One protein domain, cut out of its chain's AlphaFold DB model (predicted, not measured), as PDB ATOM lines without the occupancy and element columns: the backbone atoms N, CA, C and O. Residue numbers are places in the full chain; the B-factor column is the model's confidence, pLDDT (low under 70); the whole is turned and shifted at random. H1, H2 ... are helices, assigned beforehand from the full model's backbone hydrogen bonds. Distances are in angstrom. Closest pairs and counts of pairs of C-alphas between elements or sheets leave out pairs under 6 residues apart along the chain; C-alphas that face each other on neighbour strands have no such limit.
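What this domain is: This is residues 9 to 80 and 189 to 208 of the 210 residues of the protein "MICOS complex subunit MIC60" of Notothenia coriiceps (black rockcod) (UniProt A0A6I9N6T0). Picture a bundle of four helices, H1, H2, H3 and H5, set round in a ring and running mostly along one axis, each opposite ways to its two neighbours in the ring, with the short helix H4 at a slant by one end. H1 is much the longest part, and it makes the length of the whole together with the loop at Asp 40 that follows it. The printed part has 92 residues, with five named helices in the order H1, H2, H3, H4, H5 and no named strand, and its class is all helix. It is compact, with a radius of gyration of the C-alphas of 13.9 A, and its C-alphas span 50 by 22 by 18 A, a rod.

How they stand to each other: Start at Gly 9, where H1, residues 9 to 35, begins, and go on past the loop to H2, residues 47 to 56. These two form a helical hairpin: they touch, run opposite ways and stand at a shallow tilt of 16 degrees. Look for their closest C-alphas at Leu 23 and Ser 56, 5.8 A apart; H1 touches H2 with residues 19 to 30 alone. Next comes H3, residues 61 to 68, in a second helical hairpin with H2. They touch at a shallow tilt of 8 degrees, opposite ways, and their closest C-alphas, those of Arg 54 and Leu 64, are 6.1 A apart. H4, residues 72 to 77, and H2 only just touch, with 3 pairs of C-alphas within 8 A, at a steep tilt of 53 degrees. Their closest C-alphas are those of Glu 47 and Leu 75, 4.4 A apart. H2 is the hub, touching 3 other helices: H1, H3 and H4. Beyond the cut, look at H5, residues 189 to 207, which touches H1 with 24 pairs of C-alphas within 8 A. The closest of these are the C-alphas of Trp 24 and Ala 199, 5.1 A apart, and the two helices run opposite ways at a shallow tilt of 25 degrees. H5 also touches H3, with its residues 191 to 198 alone, at a shallow tilt of 30 degrees, opposite ways; their closest C-alphas, those of Leu 66 and Val 191, are 6.3 A apart. The helix packing is mostly aligned: of 5 pairs of touching helices, 4 are at a shallow tilt. Among the pairs that stay apart are H1 and H3, and H2 and H5. In H1, H2, H3, H4 and H5, every O i to N i+4 pair is within hydrogen-bond range.

Where its parts are: Find C-alpha 9 at (31.415, 29.576, -38.340); from there H1, 27 residues, runs 39.0 A to C-alpha 35 at (34.176, -9.273, -41.103), with y falling along the way. H2, 10 residues from Glu 47 to Ser 56, spans 14.2 A from first to last C-alpha. H3, 8 residues from Asn 61 to Ser 68, spans 10.4 A. H4, 6 residues from Glu 72 to Arg 77, spans 8.5 A. H5, 19 residues from Arg 189, spans 27.0 A and ends at C-alpha 207, at (33.602, 18.431, -47.051).

The domain as a whole: The two C-alphas farthest apart are those of Gly 9 and Asp 40, 50.9 A, while those of the first and last printed residues, Gly 9 and Gln 208, are 14.3 A apart. Residues 81 to 188 are cut out and not printed; look across the cut from C-alpha 80 to C-alpha 189, a gap of 10.9 A. Of the links that are printed whole, H1 to H2 is long, with 11 residues, and H2 to H3 and H3 to H4 are tight. The mean pLDDT of the printed part is 79.3, and the model's confidence is under 70 at residue 9 and residues 38 to 40, 56 to 59 and 206 to 208.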
ATOM      1  N   GLY A   9      31.821  30.604 -37.381       68.06
ATOM      2  CA  GLY A   9      31.415  29.576 -38.340       68.06
ATOM      3  C   GLY A   9      32.488  28.524 -38.651       68.06
ATOM      4  O   GLY A   9      32.142  27.364 -38.827       68.06
ATOM      5  N   HIS A  10      33.780  28.877 -38.651       74.31
ATOM      6  CA  HIS A  10      34.857  27.912 -38.926       74.31
ATOM      7  C   HIS A  10      35.032  26.909 -37.780       74.31
ATOM      8  O   HIS A  10      35.282  25.733 -38.013       74.31
ATOM      9  N   VAL A  11      34.861  27.363 -36.535       77.00
ATOM     10  CA  VAL A  11      34.956  26.496 -35.349       77.00
ATOM     11  C   VAL A  11      33.810  25.484 -35.335       77.00
ATOM     12  O   VAL A  11      34.052  24.299 -35.129       77.00
ATOM     13  N   LEU A  12      32.586  25.926 -35.642       78.81
ATOM     14  CA  LEU A  12      31.422  25.041 -35.748       78.81
ATOM     15  C   LEU A  12      31.576  24.024 -36.889       78.81
ATOM     16  O   LEU A  12      31.352  22.835 -36.678       78.81
ATOM     17  N   ALA A  13      32.038  24.460 -38.065       76.81
ATOM     18  CA  ALA A  13      32.280  23.568 -39.200       76.81
ATOM     19  C   ALA A  13      33.373  22.520 -38.904       76.81
ATOM     20  O   ALA A  13      33.228  21.348 -39.253       76.81
ATOM     21  N   GLU A  14      34.453  22.905 -38.213       79.62
ATOM     22  CA  GLU A  14      35.477  21.955 -37.765       79.62
ATOM     23  C   GLU A  14      34.943  20.947 -36.738       79.62
ATOM     24  O   GLU A  14      35.322  19.774 -36.766       79.62
ATOM     25  N   GLU A  15      34.102  21.384 -35.799       81.38
ATOM     26  CA  GLU A  15      33.476  20.500 -34.811       81.38
ATOM     27  C   GLU A  15      32.535  19.490 -35.479       81.38
ATOM     28  O   GLU A  15      32.601  18.297 -35.171       81.38
ATOM     29  N   GLU A  16      31.718  19.930 -36.435       79.69
ATOM     30  CA  GLU A  16      30.847  19.062 -37.235       79.69
ATOM     31  C   GLU A  16      31.652  18.048 -38.058       79.69
ATOM     32  O   GLU A  16      31.339  16.854 -38.045       79.69
ATOM     33  N   ALA A  17      32.746  18.483 -38.690       80.00
ATOM     34  CA  ALA A  17      33.648  17.596 -39.421       80.00
ATOM     35  C   ALA A  17      34.317  16.553 -38.501       80.00
ATOM     36  O   ALA A  17      34.410  15.376 -38.859       80.00
ATOM     37  N   ARG A  18      34.740  16.943 -37.286       81.94
ATOM     38  CA  ARG A  18      35.297  16.006 -36.288       81.94
ATOM     39  C   ARG A  18      34.266  14.967 -35.847       81.94
ATOM     40  O   ARG A  18      34.600  13.783 -35.787       81.94
ATOM     41  N   LYS A  19      33.023  15.382 -35.577       82.12
ATOM     42  CA  LYS A  19      31.919  14.472 -35.218       82.12
ATOM     43  C   LYS A  19      31.624  13.477 -36.343       82.12
ATOM     44  O   LYS A  19      31.550  12.274 -36.092       82.12
ATOM     45  N   ALA A  20      31.522  13.959 -37.583       81.19
ATOM     46  CA  ALA A  20      31.294  13.120 -38.759       81.19
ATOM     47  C   ALA A  20      32.421  12.094 -38.959       81.19
ATOM     48  O   ALA A  20      32.161  10.916 -39.209       81.19
ATOM     49  N   HIS A  21      33.675  12.517 -38.786       84.38
ATOM     50  CA  HIS A  21      34.828  11.628 -38.893       84.38
ATOM     51  C   HIS A  21      34.854  10.562 -37.788       84.38
ATOM     52  O   HIS A  21      35.112   9.391 -38.063       84.38
ATOM     53  N   HIS A  22      34.538  10.938 -36.546       84.56
ATOM     54  CA  HIS A  22      34.465   9.999 -35.425       84.56
ATOM     55  C   HIS A  22      33.373   8.937 -35.627       84.56
ATOM     56  O   HIS A  22      33.603   7.747 -35.390       84.56
ATOM     57  N   LEU A  23      32.202   9.350 -36.124       84.00
ATOM     58  CA  LEU A  23      31.130   8.433 -36.502       84.00
ATOM     59  C   LEU A  23      31.602   7.442 -37.571       84.00
ATOM     60  O   LEU A  23      31.406   6.237 -37.420       84.00
ATOM     61  N   TRP A  24      32.246   7.942 -38.626       86.38
ATOM     62  CA  TRP A  24      32.758   7.108 -39.709       86.38
ATOM     63  C   TRP A  24      33.746   6.049 -39.205       86.38
ATOM     64  O   TRP A  24      33.575   4.868 -39.503       86.38
ATOM     65  N   LEU A  25      34.709   6.438 -38.363       86.38
ATOM     66  CA  LEU A  25      35.661   5.504 -37.750       86.38
ATOM     67  C   LEU A  25      34.967   4.449 -36.883       86.38
ATOM     68  O   LEU A  25      35.321   3.272 -36.947       86.38
ATOM     69  N   SER A  26      33.971   4.855 -36.092       84.44
ATOM     70  CA  SER A  26      33.221   3.947 -35.216       84.44
ATOM     71  C   SER A  26      32.450   2.898 -36.021       84.44
ATOM     72  O   SER A  26      32.479   1.709 -35.696       84.44
ATOM     73  N   VAL A  27      31.794   3.321 -37.104       85.69
ATOM     74  CA  VAL A  27      31.040   2.420 -37.984       85.69
ATOM     75  C   VAL A  27      31.972   1.503 -38.778       85.69
ATOM     76  O   VAL A  27      31.675   0.317 -38.923       85.69
ATOM     77  N   GLU A  28      33.114   2.004 -39.248       86.75
ATOM     78  CA  GLU A  28      34.086   1.184 -39.975       86.75
ATOM     79  C   GLU A  28      34.741   0.142 -39.060       86.75
ATOM     80  O   GLU A  28      34.869  -1.022 -39.441       86.75
ATOM     81  N   ALA A  29      35.066   0.506 -37.817       85.38
ATOM     82  CA  ALA A  29      35.561  -0.439 -36.817       85.38
ATOM     83  C   ALA A  29      34.541  -1.552 -36.525       85.38
ATOM     84  O   ALA A  29      34.905  -2.725 -36.388       85.38
ATOM     85  N   LEU A  30      33.253  -1.208 -36.475       83.25
ATOM     86  CA  LEU A  30      32.167  -2.161 -36.276       83.25
ATOM     87  C   LEU A  30      31.978  -3.076 -37.504       83.25
ATOM     88  O   LEU A  30      31.899  -4.294 -37.353       83.25
ATOM     89  N   SER A  31      32.019  -2.525 -38.719       85.56
ATOM     90  CA  SER A  31      32.028  -3.286 -39.982       85.56
ATOM     91  C   SER A  31      33.214  -4.254 -40.066       85.56
ATOM     92  O   SER A  31      33.050  -5.419 -40.438       85.56
ATOM     93  N   PHE A  32      34.405  -3.807 -39.662       84.25
ATOM     94  CA  PHE A  32      35.604  -4.639 -39.613       84.25
ATOM     95  C   PHE A  32      35.451  -5.786 -38.611       84.25
ATOM     96  O   PHE A  32      35.680  -6.937 -38.969       84.25
ATOM     97  N   THR A  33      34.965  -5.489 -37.403       82.94
ATOM     98  CA  THR A  33      34.726  -6.476 -36.337       82.94
ATOM     99  C   THR A  33      33.778  -7.592 -36.795       82.94
ATOM    100  O   THR A  33      34.026  -8.761 -36.505       82.94
ATOM    101  N   LEU A  34      32.753  -7.260 -37.588       81.75
ATOM    102  CA  LEU A  34      31.849  -8.244 -38.197       81.75
ATOM    103  C   LEU A  34      32.508  -9.107 -39.281       81.75
ATOM    104  O   LEU A  34      32.128 -10.264 -39.467       81.75
ATOM    105  N   LYS A  35      33.468  -8.554 -40.031       79.56
ATOM    106  CA  LYS A  35      34.176  -9.273 -41.103       79.56
ATOM    107  C   LYS A  35      35.282 -10.178 -40.568       79.56
ATOM    108  O   LYS A  35      35.519 -11.232 -41.149       79.56
ATOM    109  N   THR A  36      35.955  -9.776 -39.492       75.88
ATOM    110  CA  THR A  36      37.113 -10.490 -38.931       75.88
ATOM    111  C   THR A  36      36.773 -11.446 -37.799       75.88
ATOM    112  O   THR A  36      37.684 -11.946 -37.143       75.88
ATOM    113  N   ALA A  37      35.492 -11.684 -37.521       71.81
ATOM    114  CA  ALA A  37      35.109 -12.622 -36.479       71.81
ATOM    115  C   ALA A  37      35.650 -14.027 -36.787       71.81
ATOM    116  O   ALA A  37      35.516 -14.530 -37.909       71.81
ATOM    117  N   GLU A  38      36.302 -14.620 -35.784       67.62
ATOM    118  CA  GLU A  38      36.985 -15.906 -35.895       67.62
ATOM    119  C   GLU A  38      36.030 -17.023 -36.340       67.62
ATOM    120  O   GLU A  38      34.804 -16.925 -36.232       67.62
ATOM    121  N   ALA A  39      36.605 -18.090 -36.893       60.78
ATOM    122  CA  ALA A  39      35.842 -19.285 -37.211       60.78
ATOM    123  C   ALA A  39      35.369 -19.955 -35.905       60.78
ATOM    124  O   ALA A  39      36.136 -20.059 -34.954       60.78
ATOM    125  N   ASP A  40      34.115 -20.407 -35.882       62.81
ATOM    126  CA  ASP A  40      33.419 -21.117 -34.792       62.81
ATOM    127  C   ASP A  40      32.991 -20.313 -33.553       62.81
ATOM    128  O   ASP A  40      32.136 -20.789 -32.800       62.81
ATOM    129  N   VAL A  41      33.479 -19.088 -33.347       70.81
ATOM    130  CA  VAL A  41      33.098 -18.267 -32.183       70.81
ATOM    131  C   VAL A  41      32.277 -17.059 -32.644       70.81
ATOM    132  O   VAL A  41      32.636 -16.423 -33.639       70.81
ATOM    133  N   PRO A  42      31.160 -16.717 -31.967       70.50
ATOM    134  CA  PRO A  42      30.481 -15.460 -32.241       70.50
ATOM    135  C   PRO A  42      31.434 -14.278 -32.021       70.50
ATOM    136  O   PRO A  42      32.378 -14.330 -31.231       70.50
ATOM    137  N   THR A  43      31.179 -13.199 -32.751       73.81
ATOM    138  CA  THR A  43      31.923 -11.943 -32.617       73.81
ATOM    139  C   THR A  43      31.881 -11.451 -31.167       73.81
ATOM    140  O   THR A  43      30.963 -11.773 -30.418       73.81
ATOM    141  N   LYS A  44      32.847 -10.617 -30.765       75.75
ATOM    142  CA  LYS A  44      32.751  -9.889 -29.493       75.75
ATOM    143  C   LYS A  44      31.411  -9.127 -29.409       75.75
ATOM    144  O   LYS A  44      30.910  -8.698 -30.453       75.75
ATOM    145  N   PRO A  45      30.864  -8.924 -28.195       77.62
ATOM    146  CA  PRO A  45      29.634  -8.165 -27.990       77.62
ATOM    147  C   PRO A  45      29.682  -6.817 -28.714       77.62
ATOM    148  O   PRO A  45      30.654  -6.068 -28.578       77.62
ATOM    149  N   LEU A  46      28.645  -6.517 -29.499       76.62
ATOM    150  CA  LEU A  46      28.580  -5.293 -30.302       76.62
ATOM    151  C   LEU A  46      28.118  -4.078 -29.486       76.62
ATOM    152  O   LEU A  46      28.179  -2.959 -29.989       76.62
ATOM    153  N   GLU A  47      27.697  -4.272 -28.233       79.19
ATOM    154  CA  GLU A  47      27.173  -3.223 -27.353       79.19
ATOM    155  C   GLU A  47      28.109  -2.013 -27.225       79.19
ATOM    156  O   GLU A  47      27.676  -0.883 -27.436       79.19
ATOM    157  N   GLY A  48      29.404  -2.225 -26.965       73.31
ATOM    158  CA  GLY A  48      30.354  -1.115 -26.807       73.31
ATOM    159  C   GLY A  48      30.522  -0.276 -28.081       73.31
ATOM    160  O   GLY A  48      30.623   0.952 -28.031       73.31
ATOM    161  N   ALA A  49      30.495  -0.930 -29.241       71.81
ATOM    162  CA  ALA A  49      30.602  -0.255 -30.529       71.81
ATOM    163  C   ALA A  49      29.283   0.437 -30.918       71.81
ATOM    164  O   ALA A  49      29.304   1.565 -31.408       71.81
ATOM    165  N   ALA A  50      28.131  -0.173 -30.620       74.88
ATOM    166  CA  ALA A  50      26.824   0.457 -30.788       74.88
ATOM    167  C   ALA A  50      26.661   1.688 -29.883       74.88
ATOM    168  O   ALA A  50      26.137   2.709 -30.326       74.88
ATOM    169  N   GLN A  51      27.162   1.632 -28.646       77.75
ATOM    170  CA  GLN A  51      27.150   2.770 -27.734       77.75
ATOM    171  C   GLN A  51      28.035   3.914 -28.246       77.75
ATOM    172  O   GLN A  51      27.586   5.052 -28.281       77.75
ATOM    173  N   SER A  52      29.222   3.606 -28.777       75.12
ATOM    174  CA  SER A  52      30.105   4.612 -29.396       75.12
ATOM    175  C   SER A  52      29.434   5.338 -30.575       75.12
ATOM    176  O   SER A  52      29.602   6.547 -30.756       75.12
ATOM    177  N   VAL A  53      28.629   4.617 -31.366       73.62
ATOM    178  CA  VAL A  53      27.815   5.205 -32.443       73.62
ATOM    179  C   VAL A  53      26.703   6.093 -31.873       73.62
ATOM    180  O   VAL A  53      26.507   7.198 -32.378       73.62
ATOM    181  N   ARG A  54      26.012   5.662 -30.808       77.88
ATOM    182  CA  ARG A  54      24.966   6.457 -30.134       77.88
ATOM    183  C   ARG A  54      25.524   7.761 -29.566       77.88
ATOM    184  O   ARG A  54      24.943   8.815 -29.810       77.88
ATOM    185  N   ASP A  55      26.671   7.692 -28.900       75.69
ATOM    186  CA  ASP A  55      27.327   8.850 -28.286       75.69
ATOM    187  C   ASP A  55      27.809   9.859 -29.347       75.69
ATOM    188  O   ASP A  55      27.792  11.072 -29.143       75.69
ATOM    189  N   SER A  56      28.172   9.373 -30.539       68.06
ATOM    190  CA  SER A  56      28.569  10.221 -31.673       68.06
ATOM    191  C   SER A  56      27.385  10.891 -32.384       68.06
ATOM    192  O   SER A  56      27.591  11.778 -33.211       68.06
ATOM    193  N   CYS A  57      26.151  10.449 -32.122       66.25
ATOM    194  CA  CYS A  57      24.955  10.786 -32.900       66.25
ATOM    195  C   CYS A  57      23.781  11.292 -32.051       66.25
ATOM    196  O   CYS A  57      22.629  11.134 -32.456       66.25
ATOM    197  N   HIS A  58      24.044  11.942 -30.913       63.06
ATOM    198  CA  HIS A  58      22.987  12.516 -30.067       63.06
ATOM    199  C   HIS A  58      22.024  13.450 -30.820       63.06
ATOM    200  O   HIS A  58      20.846  13.516 -30.478       63.06
ATOM    201  N   ASP A  59      22.503  14.111 -31.876       67.06
ATOM    202  CA  ASP A  59      21.742  15.116 -32.619       67.06
ATOM    203  C   ASP A  59      20.933  14.531 -33.799       67.06
ATOM    204  O   ASP A  59      20.151  15.250 -34.423       67.06
ATOM    205  N   ASN A  60      21.090  13.237 -34.137       74.56
ATOM    206  CA  ASN A  60      20.449  12.648 -35.317       74.56
ATOM    207  C   ASN A  60      19.509  11.471 -35.001       74.56
ATOM    208  O   ASN A  60      19.932  10.338 -34.763       74.56
ATOM    209  N   ASN A  61      18.205  11.735 -35.136       79.56
ATOM    210  CA  ASN A  61      17.131  10.758 -34.941       79.56
ATOM    211  C   ASN A  61      17.260   9.502 -35.824       79.56
ATOM    212  O   ASN A  61      16.873   8.420 -35.393       79.56
ATOM    213  N   PHE A  62      17.799   9.617 -37.041       80.19
ATOM    214  CA  PHE A  62      17.970   8.482 -37.951       80.19
ATOM    215  C   PHE A  62      19.081   7.538 -37.480       80.19
ATOM    216  O   PHE A  62      18.887   6.325 -37.440       80.19
ATOM    217  N   ALA A  63      20.223   8.084 -37.059       76.19
ATOM    218  CA  ALA A  63      21.324   7.287 -36.524       76.19
ATOM    219  C   ALA A  63      20.949   6.613 -35.193       76.19
ATOM    220  O   ALA A  63      21.268   5.443 -34.986       76.19
ATOM    221  N   LEU A  64      20.203   7.313 -34.329       81.00
ATOM    222  CA  LEU A  64      19.648   6.738 -33.101       81.00
ATOM    223  C   LEU A  64      18.642   5.619 -33.398       81.00
ATOM    224  O   LEU A  64      18.721   4.556 -32.785       81.00
ATOM    225  N   ALA A  65      17.752   5.815 -34.379       84.62
ATOM    226  CA  ALA A  65      16.811   4.784 -34.811       84.62
ATOM    227  C   ALA A  65      17.541   3.535 -35.332       84.62
ATOM    228  O   ALA A  65      17.218   2.425 -34.914       84.62
ATOM    229  N   LEU A  66      18.577   3.697 -36.163       83.62
ATOM    230  CA  LEU A  66      19.398   2.579 -36.643       83.62
ATOM    231  C   LEU A  66      20.146   1.875 -35.503       83.62
ATOM    232  O   LEU A  66      20.153   0.651 -35.444       83.62
ATOM    233  N   ALA A  67      20.715   2.621 -34.554       80.00
ATOM    234  CA  ALA A  67      21.383   2.034 -33.393       80.00
ATOM    235  C   ALA A  67      20.414   1.316 -32.432       80.00
ATOM    236  O   ALA A  67      20.846   0.463 -31.654       80.00
ATOM    237  N   SER A  68      19.124   1.665 -32.452       82.62
ATOM    238  CA  SER A  68      18.060   0.950 -31.730       82.62
ATOM    239  C   SER A  68      17.477  -0.230 -32.512       82.62
ATOM    240  O   SER A  68      16.912  -1.132 -31.909       82.62
ATOM    241  N   ALA A  69      17.640  -0.246 -33.838       86.00
ATOM    242  CA  ALA A  69      17.192  -1.331 -34.709       86.00
ATOM    243  C   ALA A  69      18.140  -2.544 -34.703       86.00
ATOM    244  O   ALA A  69      17.821  -3.569 -35.299       86.00
ATOM    245  N   LEU A  70      19.309  -2.437 -34.059       84.75
ATOM    246  CA  LEU A  70      20.203  -3.575 -33.853       84.75
ATOM    247  C   LEU A  70      19.549  -4.599 -32.908       84.75
ATOM    248  O   LEU A  70      19.123  -4.208 -31.820       84.75
ATOM    249  N   PRO A  71      19.508  -5.894 -33.276       84.19
ATOM    250  CA  PRO A  71      18.981  -6.939 -32.401       84.19
ATOM    251  C   PRO A  71      19.707  -6.976 -31.048       84.19
ATOM    252  O   PRO A  71      20.936  -6.966 -30.996       84.19
ATOM    253  N   GLU A  72      18.974  -7.084 -29.939       82.81
ATOM    254  CA  GLU A  72      19.582  -7.138 -28.595       82.81
ATOM    255  C   GLU A  72      20.540  -8.328 -28.437       82.81
ATOM    256  O   GLU A  72      21.609  -8.213 -27.836       82.81
ATOM    257  N   GLU A  73      20.196  -9.458 -29.057       82.31
ATOM    258  CA  GLU A  73      21.036 -10.652 -29.086       82.31
ATOM    259  C   GLU A  73      22.398 -10.394 -29.750       82.31
ATOM    260  O   GLU A  73      23.416 -10.894 -29.267       82.31
ATOM    261  N   SER A  74      22.458  -9.577 -30.811       82.19
ATOM    262  CA  SER A  74      23.731  -9.243 -31.461       82.19
ATOM    263  C   SER A  74      24.555  -8.245 -30.645       82.19
ATOM    264  O   SER A  74      25.786  -8.293 -30.682       82.19
ATOM    265  N   LEU A  75      23.906  -7.394 -29.843       81.44
ATOM    266  CA  LEU A  75      24.584  -6.480 -28.920       81.44
ATOM    267  C   LEU A  75      25.268  -7.233 -27.774       81.44
ATOM    268  O   LEU A  75      26.437  -6.967 -27.496       81.44
ATOM    269  N   GLN A  76      24.572  -8.191 -27.157       82.00
ATOM    270  CA  GLN A  76      25.066  -8.914 -25.979       82.00
ATOM    271  C   GLN A  76      26.024 -10.055 -26.331       82.00
ATOM    272  O   GLN A  76      27.064 -10.217 -25.693       82.00
ATOM    273  N   ARG A  77      25.677 -10.868 -27.335       80.62
ATOM    274  CA  ARG A  77      26.407 -12.097 -27.686       80.62
ATOM    275  C   ARG A  77      27.324 -11.921 -28.896       80.62
ATOM    276  O   ARG A  77      28.261 -12.698 -29.048       80.62
ATOM    277  N   GLY A  78      27.065 -10.918 -29.734       82.88
ATOM    278  CA  GLY A  78      27.681 -10.790 -31.052       82.88
ATOM    279  C   GLY A  78      26.987 -11.657 -32.103       82.88
ATOM    280  O   GLY A  78      25.980 -12.313 -31.837       82.88
ATOM    281  N   VAL A  79      27.526 -11.653 -33.321       86.75
ATOM    282  CA  VAL A  79      26.992 -12.438 -34.447       86.75
ATOM    283  C   VAL A  79      28.022 -13.422 -34.976       86.75
ATOM    284  O   VAL A  79      29.227 -13.213 -34.822       86.75
ATOM    285  N   TYR A  80      27.567 -14.478 -35.644       85.81
ATOM    286  CA  TYR A  80      28.466 -15.400 -36.331       85.81
ATOM    287  C   TYR A  80      28.975 -14.804 -37.645       85.81
ATOM    288  O   TYR A  80      28.207 -14.207 -38.406       85.81
ATOM    289  N   ARG A 189      24.072  -7.040 -40.262       89.56
ATOM    290  CA  ARG A 189      24.808  -6.523 -41.434       89.56
ATOM    291  C   ARG A 189      24.030  -5.459 -42.199       89.56
ATOM    292  O   ARG A 189      24.642  -4.503 -42.672       89.56
ATOM    293  N   GLN A 190      22.714  -5.606 -42.320       90.75
ATOM    294  CA  GLN A 190      21.866  -4.618 -42.976       90.75
ATOM    295  C   GLN A 190      21.909  -3.281 -42.230       90.75
ATOM    296  O   GLN A 190      22.174  -2.250 -42.849       90.75
ATOM    297  N   VAL A 191      21.726  -3.293 -40.908       90.31
ATOM    298  CA  VAL A 191      21.784  -2.075 -40.087       90.31
ATOM    299  C   VAL A 191      23.167  -1.423 -40.154       90.31
ATOM    300  O   VAL A 191      23.268  -0.213 -40.354       90.31
ATOM    301  N   VAL A 192      24.244  -2.212 -40.076       88.19
ATOM    302  CA  VAL A 192      25.619  -1.701 -40.217       88.19
ATOM    303  C   VAL A 192      25.869  -1.082 -41.585       88.19
ATOM    304  O   VAL A 192      26.482  -0.020 -41.677       88.19
ATOM    305  N   SER A 193      25.388  -1.722 -42.650       89.88
ATOM    306  CA  SER A 193      25.509  -1.204 -44.013       89.88
ATOM    307  C   SER A 193      24.808   0.150 -44.155       89.88
ATOM    308  O   SER A 193      25.381   1.091 -44.707       89.88
ATOM    309  N   LEU A 194      23.611   0.292 -43.574       90.19
ATOM    310  CA  LEU A 194      22.877   1.559 -43.548       90.19
ATOM    311  C   LEU A 194      23.606   2.633 -42.730       90.19
ATOM    312  O   LEU A 194      23.713   3.770 -43.187       90.19
ATOM    313  N   LEU A 195      24.157   2.277 -41.564       87.31
ATOM    314  CA  LEU A 195      24.983   3.183 -40.759       87.31
ATOM    315  C   LEU A 195      26.240   3.630 -41.514       87.31
ATOM    316  O   LEU A 195      26.610   4.797 -41.435       87.31
ATOM    317  N   SER A 196      26.876   2.734 -42.271       88.31
ATOM    318  CA  SER A 196      28.068   3.045 -43.070       88.31
ATOM    319  C   SER A 196      27.724   3.978 -44.227       88.31
ATOM    320  O   SER A 196      28.374   5.008 -44.407       88.31
ATOM    321  N   ALA A 197      26.650   3.687 -44.966       89.38
ATOM    322  CA  ALA A 197      26.148   4.561 -46.022       89.38
ATOM    323  C   ALA A 197      25.803   5.959 -45.482       89.38
ATOM    324  O   ALA A 197      26.168   6.965 -46.090       89.38
ATOM    325  N   TYR A 198      25.166   6.019 -44.312       86.56
ATOM    326  CA  TYR A 198      24.854   7.269 -43.631       86.56
ATOM    327  C   TYR A 198      26.118   8.029 -43.202       86.56
ATOM    328  O   TYR A 198      26.257   9.204 -43.535       86.56
ATOM    329  N   ALA A 199      27.069   7.375 -42.532       85.62
ATOM    330  CA  ALA A 199      28.319   8.005 -42.105       85.62
ATOM    331  C   ALA A 199      29.127   8.548 -43.296       85.62
ATOM    332  O   ALA A 199      29.658   9.656 -43.229       85.62
ATOM    333  N   ASN A 200      29.158   7.813 -44.413       87.25
ATOM    334  CA  ASN A 200      29.766   8.274 -45.662       87.25
ATOM    335  C   ASN A 200      29.049   9.515 -46.221       87.25
ATOM    336  O   ASN A 200      29.708  10.475 -46.614       87.25
ATOM    337  N   ALA A 201      27.713   9.528 -46.231       86.50
ATOM    338  CA  ALA A 201      26.934  10.669 -46.710       86.50
ATOM    339  C   ALA A 201      27.140  11.925 -45.843       86.50
ATOM    340  O   ALA A 201      27.324  13.016 -46.380       86.50
ATOM    341  N   VAL A 202      27.169  11.773 -44.514       82.88
ATOM    342  CA  VAL A 202      27.437  12.879 -43.581       82.88
ATOM    343  C   VAL A 202      28.861  13.405 -43.758       82.88
ATOM    344  O   VAL A 202      29.050  14.613 -43.877       82.88
ATOM    345  N   GLY A 203      29.857  12.517 -43.849       78.88
ATOM    346  CA  GLY A 203      31.248  12.910 -44.083       78.88
ATOM    347  C   GLY A 203      31.429  13.702 -45.382       78.88
ATOM    348  O   GLY A 203      32.074  14.749 -45.376       78.88
ATOM    349  N   LEU A 204      30.793  13.268 -46.477       78.00
ATOM    350  CA  LEU A 204      30.802  13.989 -47.757       78.00
ATOM    351  C   LEU A 204      30.042  15.325 -47.702       78.00
ATOM    352  O   LEU A 204      30.437  16.278 -48.369       78.00
ATOM    353  N   GLY A 205      28.976  15.418 -46.903       70.75
ATOM    354  CA  GLY A 205      28.250  16.673 -46.690       70.75
ATOM    355  C   GLY A 205      29.105  17.736 -45.995       70.75
ATOM    356  O   GLY A 205      29.036  18.908 -46.354       70.75
ATOM    357  N   THR A 206      29.964  17.326 -45.056       68.06
ATOM    358  CA  THR A 206      30.853  18.252 -44.324       68.06
ATOM    359  C   THR A 206      32.054  18.742 -45.137       68.06
ATOM    360  O   THR A 206      32.607  19.790 -44.823       68.06
ATOM    361  N   THR A 207      32.458  18.037 -46.203       61.81
ATOM    362  CA  THR A 207      33.602  18.431 -47.051       61.81
ATOM    363  C   THR A 207      33.220  19.376 -48.195       61.81
ATOM    364  O   THR A 207      34.107  19.922 -48.846       61.81
ATOM    365  N   GLN A 208      31.920  19.588 -48.443       51.62
ATOM    366  CA  GLN A 208      31.406  20.517 -49.460       51.62
ATOM    367  C   GLN A 208      30.994  21.893 -48.907       51.62
ATOM    368  O   GLN A 208      30.501  22.723 -49.672       51.62
TER     369      GLN A 208